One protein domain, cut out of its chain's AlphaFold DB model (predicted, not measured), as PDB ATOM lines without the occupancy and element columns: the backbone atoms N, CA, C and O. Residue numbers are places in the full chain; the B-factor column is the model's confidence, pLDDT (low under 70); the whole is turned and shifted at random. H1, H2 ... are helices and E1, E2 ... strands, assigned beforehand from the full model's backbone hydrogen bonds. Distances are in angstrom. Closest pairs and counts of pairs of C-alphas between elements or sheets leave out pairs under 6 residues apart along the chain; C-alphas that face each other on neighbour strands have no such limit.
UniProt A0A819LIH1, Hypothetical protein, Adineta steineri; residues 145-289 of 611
ATOM      1  N   ASN A 145    -100.286  -7.512  87.748       43.03
ATOM      2  CA  ASN A 145    -100.383  -8.003  86.386       43.03
ATOM      3  C   ASN A 145     -99.812  -9.416  86.353       43.03
ATOM      4  O   ASN A 145     -98.670  -9.634  86.736       43.03
ATOM      5  N   ILE A 146    -100.625 -10.371  85.897       49.22
ATOM      6  CA  ILE A 146    -100.191 -11.731  85.570       49.22
ATOM      7  C   ILE A 146     -98.990 -11.592  84.627       49.22
ATOM      8  O   ILE A 146     -99.156 -11.208  83.468       49.22
ATOM      9  N   PHE A 147     -97.782 -11.798  85.152       51.62
ATOM     10  CA  PHE A 147     -96.554 -11.654  84.383       51.62
ATOM     11  C   PHE A 147     -96.561 -12.649  83.217       51.62
ATOM     12  O   PHE A 147     -97.058 -13.771  83.343       51.62
ATOM     13  N   GLN A 148     -96.010 -12.236  82.072       55.00
ATOM     14  CA  GLN A 148     -95.685 -13.152  80.979       55.00
ATOM     15  C   GLN A 148     -94.593 -14.100  81.480       55.00
ATOM     16  O   GLN A 148     -93.426 -13.729  81.560       55.00
ATOM     17  N   GLN A 149     -94.999 -15.296  81.897       61.34
ATOM     18  CA  GLN A 149     -94.095 -16.337  82.374       61.34
ATOM     19  C   GLN A 149     -93.265 -16.888  81.213       61.34
ATOM     20  O   GLN A 149     -93.733 -16.938  80.073       61.34
ATOM     21  N   ALA A 150     -92.037 -17.317  81.510       69.56
ATOM     22  CA  ALA A 150     -91.243 -18.071  80.555       69.56
ATOM     23  C   ALA A 150     -91.908 -19.434  80.331       69.56
ATOM     24  O   ALA A 150     -92.189 -20.165  81.277       69.56
ATOM     25  N   CYS A 151     -92.179 -19.753  79.069       75.75
ATOM     26  CA  CYS A 151     -92.832 -20.992  78.682       75.75
ATOM     27  C   CYS A 151     -91.829 -21.918  78.009       75.75
ATOM     28  O   CYS A 151     -91.082 -21.500  77.118       75.75
ATOM     29  N   TYR A 152     -91.866 -23.194  78.364       82.81
ATOM     30  CA  TYR A 152     -91.213 -24.221  77.582       82.81
ATOM     31  C   TYR A 152     -92.020 -24.478  76.304       82.81
ATOM     32  O   TYR A 152     -93.160 -24.933  76.351       82.81
ATOM     33  N   ILE A 153     -91.434 -24.155  75.149       81.38
ATOM     34  CA  ILE A 153     -92.139 -24.171  73.853       81.38
ATOM     35  C   ILE A 153     -91.757 -25.336  72.937       81.38
ATOM     36  O   ILE A 153     -92.338 -25.479  71.866       81.38
ATOM     37  N   LEU A 154     -90.744 -26.135  73.293       84.75
ATOM     38  CA  LEU A 154     -90.288 -27.227  72.420       84.75
ATOM     39  C   LEU A 154     -91.252 -28.423  72.429       84.75
ATOM     40  O   LEU A 154     -91.215 -29.238  71.511       84.75
ATOM     41  N   LEU A 155     -92.126 -28.498  73.436       84.50
ATOM     42  CA  LEU A 155     -93.241 -29.433  73.502       84.50
ATOM     43  C   LEU A 155     -94.547 -28.673  73.266       84.50
ATOM     44  O   LEU A 155     -94.854 -27.710  73.968       84.50
ATOM     45  N   GLU A 156     -95.338 -29.123  72.293       86.06
ATOM     46  CA  GLU A 156     -96.683 -28.593  72.040       86.06
ATOM     47  C   GLU A 156     -97.650 -29.095  73.123       86.06
ATOM     48  O   GLU A 156     -98.397 -30.039  72.900       86.06
ATOM     49  N   CYS A 157     -97.605 -28.514  74.319       86.62
ATOM     50  CA  CYS A 157     -98.390 -28.948  75.477       86.62
ATOM     51  C   CYS A 157     -99.771 -28.273  75.537       86.62
ATOM     52  O   CYS A 157     -99.865 -27.045  75.554       86.62
ATOM     53  N   ASP A 158    -100.847 -29.063  75.632       85.94
ATOM     54  CA  ASP A 158    -102.195 -28.543  75.904       85.94
ATOM     55  C   ASP A 158    -102.497 -28.563  77.409       85.94
ATOM     56  O   ASP A 158    -102.739 -29.619  77.993       85.94
ATOM     57  N   ARG A 159    -102.526 -27.380  78.032       81.44
ATOM     58  CA  ARG A 159    -102.861 -27.176  79.455       81.44
ATOM     59  C   ARG A 159    -104.355 -26.897  79.702       81.44
ATOM     60  O   ARG A 159    -104.719 -26.344  80.739       81.44
ATOM     61  N   GLY A 160    -105.240 -27.221  78.755       70.31
ATOM     62  CA  GLY A 160    -106.692 -27.083  78.933       70.31
ATOM     63  C   GLY A 160    -107.226 -25.657  78.748       70.31
ATOM     64  O   GLY A 160    -108.246 -25.301  79.334       70.31
ATOM     65  N   GLY A 161    -106.561 -24.834  77.930       60.75
ATOM     66  CA  GLY A 161    -107.082 -23.529  77.491       60.75
ATOM     67  C   GLY A 161    -106.872 -22.342  78.443       60.75
ATOM     68  O   GLY A 161    -107.529 -21.316  78.277       60.75
ATOM     69  N   SER A 162    -105.974 -22.452  79.423       60.81
ATOM     70  CA  SER A 162    -105.592 -21.335  80.304       60.81
ATOM     71  C   SER A 162    -104.328 -20.612  79.823       60.81
ATOM     72  O   SER A 162    -103.604 -21.113  78.967       60.81
ATOM     73  N   SER A 163    -104.041 -19.435  80.390       67.25
ATOM     74  CA  SER A 163    -102.773 -18.722  80.177       67.25
ATOM     75  C   SER A 163    -101.581 -19.370  80.895       67.25
ATOM     76  O   SER A 163    -100.493 -18.800  80.855       67.25
ATOM     77  N   ILE A 164    -101.769 -20.507  81.585       78.06
ATOM     78  CA  ILE A 164    -100.651 -21.247  82.170       78.06
ATOM     79  C   ILE A 164     -99.935 -22.017  81.064       78.06
ATOM     80  O   ILE A 164    -100.555 -22.711  80.259       78.06
ATOM     81  N   CYS A 165     -98.619 -21.893  81.031       81.19
ATOM     82  CA  CYS A 165     -97.780 -22.647  80.119       81.19
ATOM     83  C   CYS A 165     -96.847 -23.581  80.887       81.19
ATOM     84  O   CYS A 165     -96.595 -23.380  82.079       81.19
ATOM     85  N   LEU A 166     -96.367 -24.603  80.182       86.75
ATOM     86  CA  LEU A 166     -95.439 -25.614  80.680       86.75
ATOM     87  C   LEU A 166     -94.144 -24.949  81.169       86.75
ATOM     88  O   LEU A 166     -93.487 -24.247  80.400       86.75
ATOM     89  N   ASP A 167     -93.806 -25.147  82.440       86.44
ATOM     90  CA  ASP A 167     -92.461 -24.909  82.969       86.44
ATOM     91  C   ASP A 167     -91.577 -26.096  82.562       86.44
ATOM     92  O   ASP A 167     -92.048 -27.225  82.451       86.44
ATOM     93  N   TRP A 168     -90.292 -25.868  82.304       84.75
ATOM     94  CA  TRP A 168     -89.400 -26.953  81.895       84.75
ATOM     95  C   TRP A 168     -89.214 -28.004  83.005       84.75
ATOM     96  O   TRP A 168     -88.956 -29.164  82.701       84.75
ATOM     97  N   ARG A 169     -89.385 -27.611  84.275       84.56
ATOM     98  CA  ARG A 169     -89.284 -28.475  85.465       84.56
ATOM     99  C   ARG A 169     -90.512 -29.359  85.686       84.56
ATOM    100  O   ARG A 169     -90.469 -30.236  86.536       84.56
ATOM    101  N   GLU A 170     -91.581 -29.111  84.937       86.88
ATOM    102  CA  GLU A 170     -92.798 -29.933  84.872       86.88
ATOM    103  C   GLU A 170     -92.678 -31.015  83.770       86.88
ATOM    104  O   GLU A 170     -93.666 -31.610  83.362       86.88
ATOM    105  N   ILE A 171     -91.480 -31.229  83.209       87.75
ATOM    106  CA  ILE A 171     -91.198 -32.295  82.239       87.75
ATOM    107  C   ILE A 171     -90.487 -33.426  82.973       87.75
ATOM    108  O   ILE A 171     -89.449 -33.194  83.598       87.75
ATOM    109  N   CYS A 172     -90.979 -34.654  82.821       84.56
ATOM    110  CA  CYS A 172     -90.441 -35.835  83.492       84.56
ATOM    111  C   CYS A 172     -90.483 -35.744  85.024       84.56
ATOM    112  O   CYS A 172     -89.619 -36.310  85.702       84.56
ATOM    113  N   ASP A 173     -91.480 -35.052  85.575       83.00
ATOM    114  CA  ASP A 173     -91.689 -34.927  87.022       83.00
ATOM    115  C   ASP A 173     -92.621 -36.030  87.577       83.00
ATOM    116  O   ASP A 173     -92.918 -36.088  88.776       83.00
ATOM    117  N   GLY A 174     -93.062 -36.942  86.700       81.25
ATOM    118  CA  GLY A 174     -93.974 -38.044  86.987       81.25
ATOM    119  C   GLY A 174     -95.456 -37.667  86.881       81.25
ATOM    120  O   GLY A 174     -96.336 -38.511  87.123       81.25
ATOM    121  N   ARG A 175     -95.773 -36.412  86.553       84.06
ATOM    122  CA  ARG A 175     -97.130 -35.871  86.536       84.06
ATOM    123  C   ARG A 175     -97.518 -35.541  85.107       84.06
ATOM    124  O   ARG A 175     -96.817 -34.876  84.372       84.06
ATOM    125  N   ILE A 176     -98.696 -36.007  84.709       86.56
ATOM    126  CA  ILE A 176     -99.260 -35.611  83.421       86.56
ATOM    127  C   ILE A 176     -99.867 -34.217  83.591       86.56
ATOM    128  O   ILE A 176    -100.988 -34.087  84.092       86.56
ATOM    129  N   ASP A 177     -99.160 -33.191  83.145       86.81
ATOM    130  CA  ASP A 177     -99.682 -31.834  83.064       86.81
ATOM    131  C   ASP A 177    -100.204 -31.515  81.656       86.81
ATOM    132  O   ASP A 177    -101.182 -30.776  81.493       86.81
ATOM    133  N   CYS A 178     -99.595 -32.091  80.616       88.38
ATOM    134  CA  CYS A 178    -100.042 -31.938  79.234       88.38
ATOM    135  C   CYS A 178    -101.224 -32.869  78.914       88.38
ATOM    136  O   CYS A 178    -101.084 -34.083  78.747       88.38
ATOM    137  N   LEU A 179    -102.423 -32.304  78.745       84.81
ATOM    138  CA  LEU A 179    -103.662 -33.061  78.518       84.81
ATOM    139  C   LEU A 179    -103.739 -33.713  77.132       84.81
ATOM    140  O   LEU A 179    -104.513 -34.653  76.931       84.81
ATOM    141  N   ASN A 180    -102.918 -33.277  76.175       86.56
ATOM    142  CA  ASN A 180    -102.810 -33.858  74.836       86.56
ATOM    143  C   ASN A 180    -101.972 -35.146  74.815       86.56
ATOM    144  O   ASN A 180    -101.119 -35.353  73.956       86.56
ATOM    145  N   GLY A 181    -102.269 -36.046  75.750       80.12
ATOM    146  CA  GLY A 181    -101.645 -37.354  75.831       80.12
ATOM    147  C   GLY A 181    -100.365 -37.388  76.656       80.12
ATOM    148  O   GLY A 181     -99.553 -38.258  76.374       80.12
ATOM    149  N   GLY A 182    -100.198 -36.528  77.662       85.88
ATOM    150  CA  GLY A 182     -99.099 -36.597  78.634       85.88
ATOM    151  C   GLY A 182     -97.725 -36.625  77.990       85.88
ATOM    152  O   GLY A 182     -96.937 -37.518  78.283       85.88
ATOM    153  N   ILE A 183     -97.511 -35.728  77.022       87.88
ATOM    154  CA  ILE A 183     -96.288 -35.657  76.212       87.88
ATOM    155  C   ILE A 183     -95.056 -35.211  77.006       87.88
ATOM    156  O   ILE A 183     -93.940 -35.510  76.597       87.88
ATOM    157  N   ASP A 184     -95.281 -34.519  78.116       89.06
ATOM    158  CA  ASP A 184     -94.317 -34.152  79.151       89.06
ATOM    159  C   ASP A 184     -93.703 -35.374  79.844       89.06
ATOM    160  O   ASP A 184     -92.532 -35.341  80.198       89.06
ATOM    161  N   GLU A 185     -94.441 -36.484  79.918       88.31
ATOM    162  CA  GLU A 185     -94.017 -37.712  80.608       88.31
ATOM    163  C   GLU A 185     -93.612 -38.857  79.654       88.31
ATOM    164  O   GLU A 185     -93.510 -40.027  80.049       88.31
ATOM    165  N   ILE A 186     -93.403 -38.561  78.363       85.44
ATOM    166  CA  ILE A 186     -92.995 -39.552  77.353       85.44
ATOM    167  C   ILE A 186     -91.468 -39.641  77.274       85.44
ATOM    168  O   ILE A 186     -90.782 -38.643  77.093       85.44
ATOM    169  N   GLY A 187     -90.926 -40.863  77.326       81.06
ATOM    170  CA  GLY A 187     -89.484 -41.119  77.168       81.06
ATOM    171  C   GLY A 187     -88.643 -40.822  78.417       81.06
ATOM    172  O   GLY A 187     -87.462 -41.158  78.453       81.06
ATOM    173  N   CYS A 188     -89.252 -40.281  79.473       84.06
ATOM    174  CA  CYS A 188     -88.610 -40.026  80.764       84.06
ATOM    175  C   CYS A 188     -88.063 -41.303  81.408       84.06
ATOM    176  O   CYS A 188     -86.994 -41.303  82.013       84.06
ATOM    177  N   PHE A 189     -88.767 -42.423  81.218       81.56
ATOM    178  CA  PHE A 189     -88.313 -43.707  81.731       81.56
ATOM    179  C   PHE A 189     -86.987 -44.162  81.114       81.56
ATOM    180  O   PHE A 189     -86.145 -44.727  81.802       81.56
ATOM    181  N   ASP A 190     -86.788 -43.906  79.820       82.31
ATOM    182  CA  ASP A 190     -85.571 -44.316  79.119       82.31
ATOM    183  C   ASP A 190     -84.355 -43.537  79.633       82.31
ATOM    184  O   ASP A 190     -83.282 -44.117  79.811       82.31
ATOM    185  N   LEU A 191     -84.541 -42.245  79.936       82.62
ATOM    186  CA  LEU A 191     -83.529 -41.419  80.596       82.62
ATOM    187  C   LEU A 191     -83.170 -41.994  81.967       82.62
ATOM    188  O   LEU A 191     -81.996 -42.160  82.290       82.62
ATOM    189  N   GLU A 192     -84.175 -42.370  82.750       83.62
ATOM    190  CA  GLU A 192     -83.950 -42.940  84.069       83.62
ATOM    191  C   GLU A 192     -83.306 -44.335  84.009       83.62
ATOM    192  O   GLU A 192     -82.619 -44.756  84.936       83.62
ATOM    193  N   MET A 193     -83.461 -45.087  82.923       81.50
ATOM    194  CA  MET A 193     -82.769 -46.372  82.768       81.50
ATOM    195  C   MET A 193     -81.304 -46.241  82.353       81.50
ATOM    196  O   MET A 193     -80.603 -47.255  82.289       81.50
ATOM    197  N   ASN A 194     -80.829 -45.024  82.093       86.06
ATOM    198  CA  ASN A 194     -79.452 -44.784  81.705       86.06
ATOM    199  C   ASN A 194     -78.470 -45.190  82.824       86.06
ATOM    200  O   ASN A 194     -78.680 -44.912  84.010       86.06
ATOM    201  N   GLU A 195     -77.383 -45.855  82.432       86.88
ATOM    202  CA  GLU A 195     -76.287 -46.274  83.310       86.88
ATOM    203  C   GLU A 195     -75.014 -45.544  82.873       86.88
ATOM    204  O   GLU A 195     -74.657 -45.552  81.694       86.88
ATOM    205  N   CYS A 196     -74.331 -44.909  83.824       88.88
ATOM    206  CA  CYS A 196     -73.172 -44.066  83.540       88.88
ATOM    207  C   CYS A 196     -71.862 -44.855  83.476       88.88
ATOM    208  O   CYS A 196     -71.752 -45.970  83.996       88.88
ATOM    209  N   ASN A 197     -70.837 -44.249  82.876       89.00
ATOM    210  CA  ASN A 197     -69.497 -44.825  82.849       89.00
ATOM    211  C   ASN A 197     -68.834 -44.791  84.238       89.00
ATOM    212  O   ASN A 197     -69.240 -44.062  85.139       89.00
ATOM    213  N   GLU A 198     -67.748 -45.548  84.421       84.69
ATOM    214  CA  GLU A 198     -67.053 -45.645  85.717       84.69
ATOM    215  C   GLU A 198     -66.498 -44.303  86.238       84.69
ATOM    216  O   GLU A 198     -66.323 -44.137  87.447       84.69
ATOM    217  N   ASN A 199     -66.217 -43.345  85.352       83.12
ATOM    218  CA  ASN A 199     -65.732 -41.996  85.665       83.12
ATOM    219  C   ASN A 199     -66.859 -40.962  85.855       83.12
ATOM    220  O   ASN A 199     -66.578 -39.787  86.100       83.12
ATOM    221  N   GLU A 200     -68.115 -41.388  85.761       87.88
ATOM    222  CA  GLU A 200     -69.300 -40.546  85.873       87.88
ATOM    223  C   GLU A 200     -70.114 -40.929  87.114       87.88
ATOM    224  O   GLU A 200     -70.167 -42.085  87.541       87.88
ATOM    225  N   TYR A 201     -70.713 -39.928  87.739       84.62
ATOM    226  CA  TYR A 201     -71.735 -40.084  88.751       84.62
ATOM    227  C   TYR A 201     -73.103 -40.061  88.080       84.62
ATOM    228  O   TYR A 201     -73.378 -39.221  87.224       84.62
ATOM    229  N   ARG A 202     -73.958 -41.001  88.482       87.94
ATOM    230  CA  ARG A 202     -75.337 -41.082  88.016       87.94
ATOM    231  C   ARG A 202     -76.236 -40.306  88.974       87.94
ATOM    232  O   ARG A 202     -76.463 -40.790  90.086       87.94
ATOM    233  N   CYS A 203     -76.777 -39.186  88.507       85.81
ATOM    234  CA  CYS A 203     -77.860 -38.460  89.159       85.81
ATOM    235  C   CYS A 203     -79.079 -39.366  89.340       85.81
ATOM    236  O   CYS A 203     -79.236 -40.385  88.657       85.81
ATOM    237  N   HIS A 204     -79.962 -39.018  90.260       83.25
ATOM    238  CA  HIS A 204     -81.111 -39.837  90.599       83.25
ATOM    239  C   HIS A 204     -82.051 -40.034  89.391       83.25
ATOM    240  O   HIS A 204     -82.366 -41.182  89.058       83.25
ATOM    241  N   ASN A 205     -82.309 -38.969  88.627       81.12
ATOM    242  CA  ASN A 205     -83.081 -38.936  87.381       81.12
ATOM    243  C   ASN A 205     -82.423 -39.637  86.168       81.12
ATOM    244  O   ASN A 205     -83.033 -39.713  85.105       81.12
ATOM    245  N   GLY A 206     -81.196 -40.162  86.299       85.69
ATOM    246  CA  GLY A 206     -80.481 -40.875  85.228       85.69
ATOM    247  C   GLY A 206     -79.493 -40.040  84.410       85.69
ATOM    248  O   GLY A 206     -78.796 -40.593  83.551       85.69
ATOM    249  N   LEU A 207     -79.365 -38.740  84.693       87.38
ATOM    250  CA  LEU A 207     -78.304 -37.909  84.122       87.38
ATOM    251  C   LEU A 207     -76.920 -38.384  84.603       87.38
ATOM    252  O   LEU A 207     -76.749 -38.779  85.756       87.38
ATOM    253  N   CYS A 208     -75.925 -38.333  83.720       87.81
ATOM    254  CA  CYS A 208     -74.542 -38.667  84.042       87.81
ATOM    255  C   CYS A 208     -73.702 -37.395  84.105       87.81
ATOM    256  O   CYS A 208     -73.577 -36.694  83.101       87.81
ATOM    257  N   ILE A 209     -73.098 -37.127  85.261       83.12
ATOM    258  CA  ILE A 209     -72.167 -36.012  85.453       83.12
ATOM    259  C   ILE A 209     -70.752 -36.541  85.733       83.12
ATOM    260  O   ILE A 209     -70.591 -37.602  86.333       83.12
ATOM    261  N   PRO A 210     -69.685 -35.844  85.328       81.50
ATOM    262  CA  PRO A 210     -68.317 -36.216  85.690       81.50
ATOM    263  C   PRO A 210     -68.088 -36.290  87.213       81.50
ATOM    264  O   PRO A 210     -68.388 -35.345  87.936       81.50
ATOM    265  N   LYS A 211     -67.465 -37.371  87.717       77.06
ATOM    266  CA  LYS A 211     -67.194 -37.542  89.166       77.06
ATOM    267  C   LYS A 211     -66.327 -36.449  89.786       77.06
ATOM    268  O   LYS A 211     -66.386 -36.263  90.995       77.06
ATOM    269  N   ILE A 212     -65.544 -35.732  88.979       70.88
ATOM    270  CA  ILE A 212     -64.714 -34.613  89.443       70.88
ATOM    271  C   ILE A 212     -65.538 -33.541  90.167       70.88
ATOM    272  O   ILE A 212     -65.027 -32.904  91.081       70.88
ATOM    273  N   PHE A 213     -66.819 -33.390  89.815       68.81
ATOM    274  CA  PHE A 213     -67.718 -32.447  90.473       68.81
ATOM    275  C   PHE A 213     -68.074 -32.857  91.911       68.81
ATOM    276  O   PHE A 213     -68.315 -31.990  92.739       68.81
ATOM    277  N   LEU A 214     -67.998 -34.150  92.254       67.19
ATOM    278  CA  LEU A 214     -68.247 -34.636  93.618       67.19
ATOM    279  C   LEU A 214     -67.086 -34.375  94.589       67.19
ATOM    280  O   LEU A 214     -67.257 -34.449  95.804       67.19
ATOM    281  N   GLU A 215     -65.875 -34.170  94.068       54.88
ATOM    282  CA  GLU A 215     -64.658 -34.031  94.879       54.88
ATOM    283  C   GLU A 215     -64.456 -32.598  95.394       54.88
ATOM    284  O   GLU A 215     -63.614 -32.356  96.266       54.88
ATOM    285  N   VAL A 216     -65.233 -31.645  94.879       53.28
ATOM    286  CA  VAL A 216     -65.170 -30.234  95.254       53.28
ATOM    287  C   VAL A 216     -66.078 -30.014  96.465       53.28
ATOM    288  O   VAL A 216     -67.295 -30.123  96.379       53.28
ATOM    289  N   LYS A 217     -65.466 -29.738  97.624       43.22
ATOM    290  CA  LYS A 217     -66.128 -29.729  98.944       43.22
ATOM    291  C   LYS A 217     -67.218 -28.668  99.149       43.22
ATOM    292  O   LYS A 217     -67.957 -28.804 100.118       43.22
ATOM    293  N   ASP A 218     -67.334 -27.713  98.234       47.62
ATOM    294  CA  ASP A 218     -68.298 -26.609  98.265       47.62
ATOM    295  C   ASP A 218     -69.013 -26.449  96.909       47.62
ATOM    296  O   ASP A 218     -69.484 -25.368  96.577       47.62
ATOM    297  N   ALA A 219     -69.039 -27.500  96.076       47.84
ATOM    298  CA  ALA A 219     -69.728 -27.432  94.793       47.84
ATOM    299  C   ALA A 219     -71.247 -27.432  94.984       47.84
ATOM    300  O   ALA A 219     -71.814 -28.304  95.646       47.84
ATOM    301  N   GLU A 220     -71.884 -26.451  94.352       58.78
ATOM    302  CA  GLU A 220     -73.305 -26.452  94.031       58.78
ATOM    303  C   GLU A 220     -73.699 -27.755  93.326       58.78
ATOM    304  O   GLU A 220     -72.897 -28.359  92.600       58.78
ATOM    305  N   ALA A 221     -74.946 -28.178  93.537       66.38
ATOM    306  CA  ALA A 221     -75.483 -29.364  92.893       66.38
ATOM    307  C   ALA A 221     -75.400 -29.230  91.361       66.38
ATOM    308  O   ALA A 221     -75.914 -28.303  90.756       66.38
ATOM    309  N   GLN A 222     -74.750 -30.184  90.710       74.19
ATOM    310  CA  GLN A 222     -74.666 -30.288  89.255       74.19
ATOM    311  C   GLN A 222     -75.766 -31.186  88.694       74.19
ATOM    312  O   GLN A 222     -76.091 -31.126  87.506       74.19
ATOM    313  N   CYS A 223     -76.340 -32.057  89.524       77.75
ATOM    314  CA  CYS A 223     -77.544 -32.765  89.141       77.75
ATOM    315  C   CYS A 223     -78.748 -31.825  89.246       77.75
ATOM    316  O   CYS A 223     -78.985 -31.234  90.296       77.75
ATOM    317  N   PHE A 224     -79.584 -31.777  88.205       78.50
ATOM    318  CA  PHE A 224     -80.835 -30.999  88.229       78.50
ATOM    319  C   PHE A 224     -81.791 -31.410  89.361       78.50
ATOM    320  O   PHE A 224     -82.611 -30.617  89.805       78.50
ATOM    321  N   ASP A 225     -81.700 -32.649  89.846       76.94
ATOM    322  CA  ASP A 225     -82.474 -33.150  90.990       76.94
ATOM    323  C   ASP A 225     -81.762 -32.966  92.348       76.94
ATOM    324  O   ASP A 225     -82.286 -33.357  93.394       76.94
ATOM    325  N   GLY A 226     -80.554 -32.393  92.350       75.81
ATOM    326  CA  GLY A 226     -79.726 -32.187  93.535       75.81
ATOM    327  C   GLY A 226     -79.220 -33.468  94.201       75.81
ATOM    328  O   GLY A 226     -78.848 -33.437  95.374       75.81
ATOM    329  N   SER A 227     -79.245 -34.606  93.502       78.88
ATOM    330  CA  SER A 227     -78.836 -35.906  94.056       78.88
ATOM    331  C   SER A 227     -77.332 -36.048  94.291       78.88
ATOM    332  O   SER A 227     -76.911 -36.937  95.034       78.88
ATOM    333  N   ASP A 228     -76.515 -35.170  93.723       73.94
ATOM    334  CA  ASP A 228     -75.073 -35.124  93.936       73.94
ATOM    335  C   ASP A 228     -74.644 -34.381  95.212       73.94
ATOM    336  O   ASP A 228     -73.461 -34.374  95.553       73.94
ATOM    337  N   VAL A 229     -75.600 -33.843  95.976       71.06
ATOM    338  CA  VAL A 229     -75.346 -33.157  97.247       71.06
ATOM    339  C   VAL A 229     -76.000 -33.906  98.406       71.06
ATOM    340  O   VAL A 229     -77.158 -34.319  98.345       71.06
ATOM    341  N   ILE A 230     -75.256 -34.079  99.502       65.00
ATOM    342  CA  ILE A 230     -75.787 -34.667 100.737       65.00
ATOM    343  C   ILE A 230     -76.454 -33.568 101.568       65.00
ATOM    344  O   ILE A 230     -75.796 -32.624 102.011       65.00
ATOM    345  N   VAL A 231     -77.749 -33.722 101.842       62.38
ATOM    346  CA  VAL A 231     -78.538 -32.760 102.624       62.38
ATOM    347  C   VAL A 231     -78.134 -32.825 104.105       62.38
ATOM    348  O   VAL A 231     -78.459 -33.784 104.809       62.38
ATOM    349  N   LYS A 232     -77.391 -31.815 104.587       52.78
ATOM    350  CA  LYS A 232     -76.777 -31.821 105.932       52.78
ATOM    351  C   LYS A 232     -77.593 -31.189 107.066       52.78
ATOM    352  O   LYS A 232     -77.228 -31.434 108.204       52.78
ATOM    353  N   ASN A 233     -78.660 -30.428 106.811       43.31
ATOM    354  CA  ASN A 233     -79.652 -29.933 107.793       43.31
ATOM    355  C   ASN A 233     -80.690 -29.046 107.068       43.31
ATOM    356  O   ASN A 233     -80.524 -28.782 105.878       43.31
ATOM    357  N   ASN A 234     -81.712 -28.544 107.781       41.66
ATOM    358  CA  ASN A 234     -82.773 -27.613 107.325       41.66
ATOM    359  C   ASN A 234     -82.292 -26.269 106.714       41.66
ATOM    360  O   ASN A 234     -83.092 -25.347 106.565       41.66
ATOM    361  N   TYR A 235     -81.023 -26.144 106.320       39.12
ATOM    362  CA  TYR A 235     -80.497 -25.007 105.564       39.12
ATOM    363  C   TYR A 235     -81.236 -24.765 104.248       39.12
ATOM    364  O   TYR A 235     -81.150 -23.669 103.714       39.12
ATOM    365  N   LEU A 236     -82.039 -25.723 103.769       43.16
ATOM    366  CA  LEU A 236     -82.956 -25.497 102.654       43.16
ATOM    367  C   LEU A 236     -83.877 -24.294 102.906       43.16
ATOM    368  O   LEU A 236     -84.129 -23.556 101.968       43.16
ATOM    369  N   GLN A 237     -84.268 -23.982 104.152       38.09
ATOM    370  CA  GLN A 237     -85.016 -22.746 104.422       38.09
ATOM    371  C   GLN A 237     -84.233 -21.457 104.130       38.09
ATOM    372  O   GLN A 237     -84.871 -20.473 103.774       38.09
ATOM    373  N   GLU A 238     -82.900 -21.435 104.205       35.88
ATOM    374  CA  GLU A 238     -82.103 -20.258 103.819       35.88
ATOM    375  C   GLU A 238     -81.829 -20.192 102.307       35.88
ATOM    376  O   GLU A 238     -81.679 -19.094 101.772       35.88
ATOM    377  N   PHE A 239     -81.895 -21.322 101.590       41.91
ATOM    378  CA  PHE A 239     -81.849 -21.363 100.118       41.91
ATOM    379  C   PHE A 239     -83.110 -20.769  99.458       41.91
ATOM    380  O   PHE A 239     -83.049 -20.316  98.322       41.91
ATOM    381  N   TYR A 240     -84.247 -20.701 100.162       41.00
ATOM    382  CA  TYR A 240     -85.520 -20.206  99.610       41.00
ATOM    383  C   TYR A 240     -85.738 -18.679  99.721       41.00
ATOM    384  O   TYR A 240     -86.772 -18.187  99.265       41.00
ATOM    385  N   TYR A 241     -84.809 -17.911 100.312       36.03
ATOM    386  CA  TYR A 241     -85.003 -16.469 100.587       36.03
ATOM    387  C   TYR A 241     -84.045 -15.511  99.866       36.03
ATOM    388  O   TYR A 241     -84.157 -14.295 100.040       36.03
ATOM    389  N   ARG A 242     -83.124 -16.011  99.040       37.06
ATOM    390  CA  ARG A 242     -82.145 -15.182  98.329       37.06
ATOM    391  C   ARG A 242     -82.259 -15.431  96.824       37.06
ATOM    392  O   ARG A 242     -81.666 -16.378  96.341       37.06
ATOM    393  N   PRO A 243     -83.001 -14.610  96.061       38.28
ATOM    394  CA  PRO A 243     -83.058 -14.721  94.608       38.28
ATOM    395  C   PRO A 243     -81.767 -14.147  94.009       38.28
ATOM    396  O   PRO A 243     -81.768 -13.091  93.377       38.28
ATOM    397  N   HIS A 244     -80.637 -14.808  94.249       40.97
ATOM    398  CA  HIS A 244     -79.453 -14.603  93.431       40.97
ATOM    399  C   HIS A 244     -79.633 -15.478  92.179       40.97
ATOM    400  O   HIS A 244     -79.703 -16.695  92.246       40.97
ATOM    401  N   LEU A 245     -79.939 -14.789  91.075       51.78
ATOM    402  CA  LEU A 245     -79.710 -15.130  89.664       51.78
ATOM    403  C   LEU A 245     -79.501 -16.628  89.325       51.78
ATOM    404  O   LEU A 245     -78.459 -17.186  89.606       51.78
ATOM    405  N   PHE A 246     -80.462 -17.217  88.598       49.84
ATOM    406  CA  PHE A 246     -80.415 -18.503  87.864       49.84
ATOM    407  C   PHE A 246     -80.172 -19.807  88.621       49.84
ATOM    408  O   PHE A 246     -80.850 -20.770  88.267       49.84
ATOM    409  N   GLU A 247     -79.344 -19.851  89.662       51.34
ATOM    410  CA  GLU A 247     -79.020 -21.086  90.395       51.34
ATOM    411  C   GLU A 247     -80.294 -21.870  90.770       51.34
ATOM    412  O   GLU A 247     -80.414 -23.064  90.525       51.34
ATOM    413  N   TYR A 248     -81.337 -21.185  91.245       57.16
ATOM    414  CA  TYR A 248     -82.601 -21.815  91.661       57.16
ATOM    415  C   TYR A 248     -83.542 -22.216  90.518       57.16
ATOM    416  O   TYR A 248     -84.455 -23.019  90.719       57.16
ATOM    417  N   GLN A 249     -83.375 -21.636  89.327       55.12
ATOM    418  CA  GLN A 249     -84.179 -21.994  88.156       55.12
ATOM    419  C   GLN A 249     -83.666 -23.250  87.462       55.12
ATOM    420  O   GLN A 249     -84.388 -23.743  86.601       55.12
ATOM    421  N   GLU A 250     -82.479 -23.745  87.827       64.25
ATOM    422  CA  GLU A 250     -81.837 -24.930  87.247       64.25
ATOM    423  C   GLU A 250     -82.177 -26.235  87.984       64.25
ATOM    424  O   GLU A 250     -81.955 -27.319  87.445       64.25
ATOM    425  N   TYR A 251     -82.791 -26.161  89.170       70.69
ATOM    426  CA  TYR A 251     -83.187 -27.345  89.937       70.69
ATOM    427  C   TYR A 251     -84.669 -27.694  89.789       70.69
ATOM    428  O   TYR A 251     -85.550 -26.829  89.736       70.69
ATOM    429  N   VAL A 252     -84.951 -28.996  89.782       76.88
ATOM    430  CA  VAL A 252     -86.307 -29.548  89.821       76.88
ATOM    431  C   VAL A 252     -86.854 -29.463  91.245       76.88
ATOM    432  O   VAL A 252     -86.147 -29.716  92.224       76.88
ATOM    433  N   CYS A 253     -88.140 -29.136  91.366       77.50
ATOM    434  CA  CYS A 253     -88.814 -29.112  92.655       77.50
ATOM    435  C   CYS A 253     -88.830 -30.502  93.302       77.50
ATOM    436  O   CYS A 253     -89.196 -31.500  92.678       77.50
ATOM    437  N   ARG A 254     -88.447 -30.577  94.581       70.56
ATOM    438  CA  ARG A 254     -88.367 -31.857  95.288       70.56
ATOM    439  C   ARG A 254     -89.761 -32.397  95.618       70.56
ATOM    440  O   ARG A 254     -90.607 -31.643  96.101       70.56
ATOM    441  N   PRO A 255     -89.992 -33.719  95.491       62.31
ATOM    442  CA  PRO A 255     -91.292 -34.329  95.771       62.31
ATOM    443  C   PRO A 255     -91.873 -34.057  97.169       62.31
ATOM    444  O   PRO A 255     -93.092 -34.064  97.328       62.31
ATOM    445  N   ASN A 256     -91.013 -33.793  98.158       57.84
ATOM    446  CA  ASN A 256     -91.377 -33.611  99.566       57.84
ATOM    447  C   ASN A 256     -91.372 -32.141 100.042       57.84
ATOM    448  O   ASN A 256     -91.685 -31.893 101.205       57.84
ATOM    449  N   GLU A 257     -91.003 -31.178  99.187       59.19
ATOM    450  CA  GLU A 257     -90.821 -29.756  99.554       59.19
ATOM    451  C   GLU A 257     -91.625 -28.802  98.648       59.19
ATOM    452  O   GLU A 257     -91.268 -27.641  98.460       59.19
ATOM    453  N   GLY A 258     -92.736 -29.290  98.094       69.06
ATOM    454  CA  GLY A 258     -93.569 -28.553  97.152       69.06
ATOM    455  C   GLY A 258     -93.274 -28.924  95.705       69.06
ATOM    456  O   GLY A 258     -92.228 -28.598  95.162       69.06
ATOM    457  N   GLN A 259     -94.225 -29.610  95.074       75.56
ATOM    458  CA  GLN A 259     -94.094 -30.159  93.719       75.56
ATOM    459  C   GLN A 259     -94.540 -29.194  92.615       75.56
ATOM    460  O   GLN A 259     -94.299 -29.459  91.443       75.56
ATOM    461  N   PHE A 260     -95.204 -28.090  92.960       83.81
ATOM    462  CA  PHE A 260     -95.663 -27.112  91.987       83.81
ATOM    463  C   PHE A 260     -94.597 -26.043  91.748       83.81
ATOM    464  O   PHE A 260     -94.155 -25.361  92.678       83.81
ATOM    465  N   THR A 261     -94.219 -25.874  90.482       85.69
ATOM    466  CA  THR A 261     -93.218 -24.893  90.065       85.69
ATOM    467  C   THR A 261     -93.882 -23.536  89.842       85.69
ATOM    468  O   THR A 261     -94.890 -23.405  89.139       85.69
ATOM    469  N   CYS A 262     -93.317 -22.486  90.430       80.56
ATOM    470  CA  CYS A 262     -93.844 -21.138  90.259       80.56
ATOM    471  C   CYS A 262     -93.352 -20.452  88.977       80.56
ATOM    472  O   CYS A 262     -93.919 -19.433  88.610       80.56
ATOM    473  N   GLY A 263     -92.393 -21.000  88.223       76.31
ATOM    474  CA  GLY A 263     -91.861 -20.343  87.013       76.31
ATOM    475  C   GLY A 263     -90.670 -19.410  87.239       76.31
ATOM    476  O   GLY A 263     -90.139 -18.862  86.281       76.31
ATOM    477  N   ASP A 264     -90.259 -19.214  88.488       69.56
ATOM    478  CA  ASP A 264     -89.252 -18.229  88.906       69.56
ATOM    479  C   ASP A 264     -88.177 -18.818  89.836       69.56
ATOM    480  O   ASP A 264     -87.418 -18.080  90.452       69.56
ATOM    481  N   GLY A 265     -88.095 -20.148  89.931       72.31
ATOM    482  CA  GLY A 265     -87.249 -20.853  90.901       72.31
ATOM    483  C   GLY A 265     -88.000 -21.286  92.164       72.31
ATOM    484  O   GLY A 265     -87.635 -22.289  92.763       72.31
ATOM    485  N   GLN A 266     -89.111 -20.629  92.524       76.94
ATOM    486  CA  GLN A 266     -89.878 -21.008  93.711       76.94
ATOM    487  C   GLN A 266     -90.626 -22.338  93.492       76.94
ATOM    488  O   GLN A 266     -91.268 -22.551  92.458       76.94
ATOM    489  N   CYS A 267     -90.574 -23.203  94.504       80.56
ATOM    490  CA  CYS A 267     -91.352 -24.434  94.608       80.56
ATOM    491  C   CYS A 267     -92.371 -24.290  95.739       80.56
ATOM    492  O   CYS A 267     -92.053 -23.798  96.823       80.56
ATOM    493  N   VAL A 268     -93.615 -24.677  95.481       82.81
ATOM    494  CA  VAL A 268     -94.689 -24.665  96.479       82.81
ATOM    495  C   VAL A 268     -95.493 -25.952  96.390       82.81
ATOM    496  O   VAL A 268     -95.450 -26.679  95.403       82.81
ATOM    497  N   GLU A 269     -96.252 -26.261  97.434       80.62
ATOM    498  CA  GLU A 269     -97.241 -27.335  97.360       80.62
ATOM    499  C   GLU A 269     -98.275 -27.079  96.262       80.62
ATOM    500  O   GLU A 269     -98.522 -25.933  95.883       80.62
ATOM    501  N   ASP A 270     -98.952 -28.135  95.816       76.44
ATOM    502  CA  ASP A 270    -100.046 -28.017  94.852       76.44
ATOM    503  C   ASP A 270    -101.087 -26.993  95.345       76.44
ATOM    504  O   ASP A 270    -101.523 -27.011  96.504       76.44
ATOM    505  N   PHE A 271    -101.448 -26.048  94.471       77.56
ATOM    506  CA  PHE A 271    -102.315 -24.898  94.784       77.56
ATOM    507  C   PHE A 271    -101.792 -23.969  95.904       77.56
ATOM    508  O   PHE A 271    -102.551 -23.186  96.477       77.56
ATOM    509  N   GLY A 272    -100.503 -24.052  96.244       81.94
ATOM    510  CA  GLY A 272     -99.806 -23.143  97.148       81.94
ATOM    511  C   GLY A 272     -99.579 -21.764  96.528       81.94
ATOM    512  O   GLY A 272     -99.579 -21.605  95.312       81.94
ATOM    513  N   GLN A 273     -99.398 -20.743  97.365       84.56
ATOM    514  CA  GLN A 273     -99.251 -19.366  96.900       84.56
ATOM    515  C   GLN A 273     -97.841 -19.105  96.344       84.56
ATOM    516  O   GLN A 273     -96.889 -18.943  97.102       84.56
ATOM    517  N   CYS A 274     -97.727 -19.012  95.019       79.75
ATOM    518  CA  CYS A 274     -96.547 -18.462  94.340       79.75
ATOM    519  C   CYS A 274     -96.446 -16.940  94.500       79.75
ATOM    520  O   CYS A 274     -97.466 -16.254  94.365       79.75
ATOM    521  N   GLN A 275     -95.228 -16.417  94.677       77.88
ATOM    522  CA  GLN A 275     -94.942 -14.975  94.745       77.88
ATOM    523  C   GLN A 275     -95.382 -14.253  93.466       77.88
ATOM    524  O   GLN A 275     -96.068 -13.234  93.521       77.88
ATOM    525  N   ASN A 276     -95.107 -14.851  92.308       73.31
ATOM    526  CA  ASN A 276     -95.512 -14.326  91.004       73.31
ATOM    527  C   ASN A 276     -96.972 -14.633  90.607       73.31
ATOM    528  O   ASN A 276     -97.371 -14.433  89.459       73.31
ATOM    529  N   ASN A 277     -97.779 -15.155  91.537       78.94
ATOM    530  CA  ASN A 277     -99.182 -15.509  91.331       78.94
ATOM    531  C   ASN A 277     -99.471 -16.607  90.280       78.94
ATOM    532  O   ASN A 277    -100.634 -16.778  89.903       78.94
ATOM    533  N   ARG A 278     -98.488 -17.422  89.853       82.62
ATOM    534  CA  ARG A 278     -98.715 -18.552  88.915       82.62
ATOM    535  C   ARG A 278     -99.810 -19.519  89.376       82.62
ATOM    536  O   ARG A 278    -100.594 -20.005  88.563       82.62
ATOM    537  N   HIS A 279     -99.930 -19.730  90.683       83.06
ATOM    538  CA  HIS A 279    -100.977 -20.549  91.296       83.06
ATOM    539  C   HIS A 279    -102.412 -20.103  90.946       83.06
ATOM    540  O   HIS A 279    -103.316 -20.938  90.874       83.06
ATOM    541  N   LEU A 280    -102.641 -18.811  90.670       82.31
ATOM    542  CA  LEU A 280    -103.942 -18.318  90.208       82.31
ATOM    543  C   LEU A 280    -104.254 -18.797  88.787       82.31
ATOM    544  O   LEU A 280    -105.396 -19.157  88.515       82.31
ATOM    545  N   ALA A 281    -103.254 -18.847  87.900       82.75
ATOM    546  CA  ALA A 281    -103.420 -19.359  86.540       82.75
ATOM    547  C   ALA A 281    -103.727 -20.866  86.546       82.75
ATOM    548  O   ALA A 281    -104.620 -21.306  85.823       82.75
ATOM    549  N   LEU A 282    -103.076 -21.635  87.430       84.12
ATOM    550  CA  LEU A 282    -103.412 -23.045  87.670       84.12
ATOM    551  C   LEU A 282    -104.849 -23.190  88.194       84.12
ATOM    552  O   LEU A 282    -105.630 -24.006  87.716       84.12
ATOM    553  N   THR A 283    -105.238 -22.356  89.158       84.56
ATOM    554  CA  THR A 283    -106.601 -22.374  89.708       84.56
ATOM    555  C   THR A 283    -107.651 -22.017  88.646       84.56
ATOM    556  O   THR A 283    -108.750 -22.567  88.637       84.56
ATOM    557  N   GLN A 284    -107.327 -21.131  87.707       83.00
ATOM    558  CA  GLN A 284    -108.197 -20.814  86.574       83.00
ATOM    559  C   GLN A 284    -108.260 -21.955  85.548       83.00
ATOM    560  O   GLN A 284    -109.328 -22.204  84.991       83.00
ATOM    561  N   SER A 285    -107.157 -22.674  85.317       83.19
ATOM    562  CA  SER A 285    -107.108 -23.781  84.352       83.19
ATOM    563  C   SER A 285    -107.977 -24.965  84.769       83.19
ATOM    564  O   SER A 285    -108.712 -25.522  83.956       83.19
ATOM    565  N   ILE A 286    -107.980 -25.304  86.056       85.25
ATOM    566  CA  ILE A 286    -108.808 -26.388  86.602       85.25
ATOM    567  C   ILE A 286    -110.279 -25.986  86.762       85.25
ATOM    568  O   ILE A 286    -111.153 -26.845  86.797       85.25
ATOM    569  N   THR A 287    -110.593 -24.693  86.838       86.69
ATOM    570  CA  THR A 287    -111.972 -24.208  87.017       86.69
ATOM    571  C   THR A 287    -112.660 -23.844  85.707       86.69
ATOM    572  O   THR A 287    -113.676 -23.153  85.730       86.69
ATOM    573  N   ILE A 288    -112.178 -24.318  84.557       87.19
ATOM    574  CA  ILE A 288    -112.847 -24.082  83.272       87.19
ATOM    575  C   ILE A 288    -114.264 -24.680  83.240       87.19
ATOM    576  O   ILE A 288    -114.551 -25.713  83.848       87.19
ATOM    577  N   GLN A 289    -115.163 -24.045  82.486       87.94
ATOM    578  CA  GLN A 289    -116.555 -24.495  82.368       87.94
ATOM    579  C   GLN A 289    -116.683 -25.856  81.665       87.94
ATOM    580  O   GLN A 289    -117.482 -26.704  82.073       87.94
TER     581      GLN A 289
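AT A GLANCE: This is residues 145 to 289 of the 611 residues of the protein "Hypothetical protein" of Adineta steineri (UniProt A0A819LIH1). A looping chain with little regular structure makes an elongated body, with hairpin E1 and E2 and H2 toward one end, H4 toward the other. The printed part has 145 residues, 29 in named elements, mixed class, in the order H1 E1 E2 H2 H3 H4; E1 - E2 is antiparallel. It is compact, radius of gyration of the C-alphas 16.5 A, spans 53 by 35 by 23 A.

HOW THE PARTS SIT: E1, residues 200 to 202, and E2, residues 208 to 210, form a hairpin; N 201 and O 209 are within hydrogen-bond range, 2.7 A. H2, residues 211 to 215, H1, 188 to 192, H3, 236 to 239, and H4, 278 to 286, touch no helix. Every O i to N i+4 pair is within range in H1 and H4; H2 has 0 of 1, with 2 of 2 O i to N i+3 pairs.

IN THESE COORDINATES: E1 begins at C-alpha 200, (-69.300, -40.546, 85.873); H4, 13.0 A long, ends at C-alpha 286, (-108.808, -26.388, 86.602).

THE WHOLE: The printed part has no cut; links H2 to H3 and H3 to H4 are long. pLDDT is under 70 in 44 residues, among them 230 to 250.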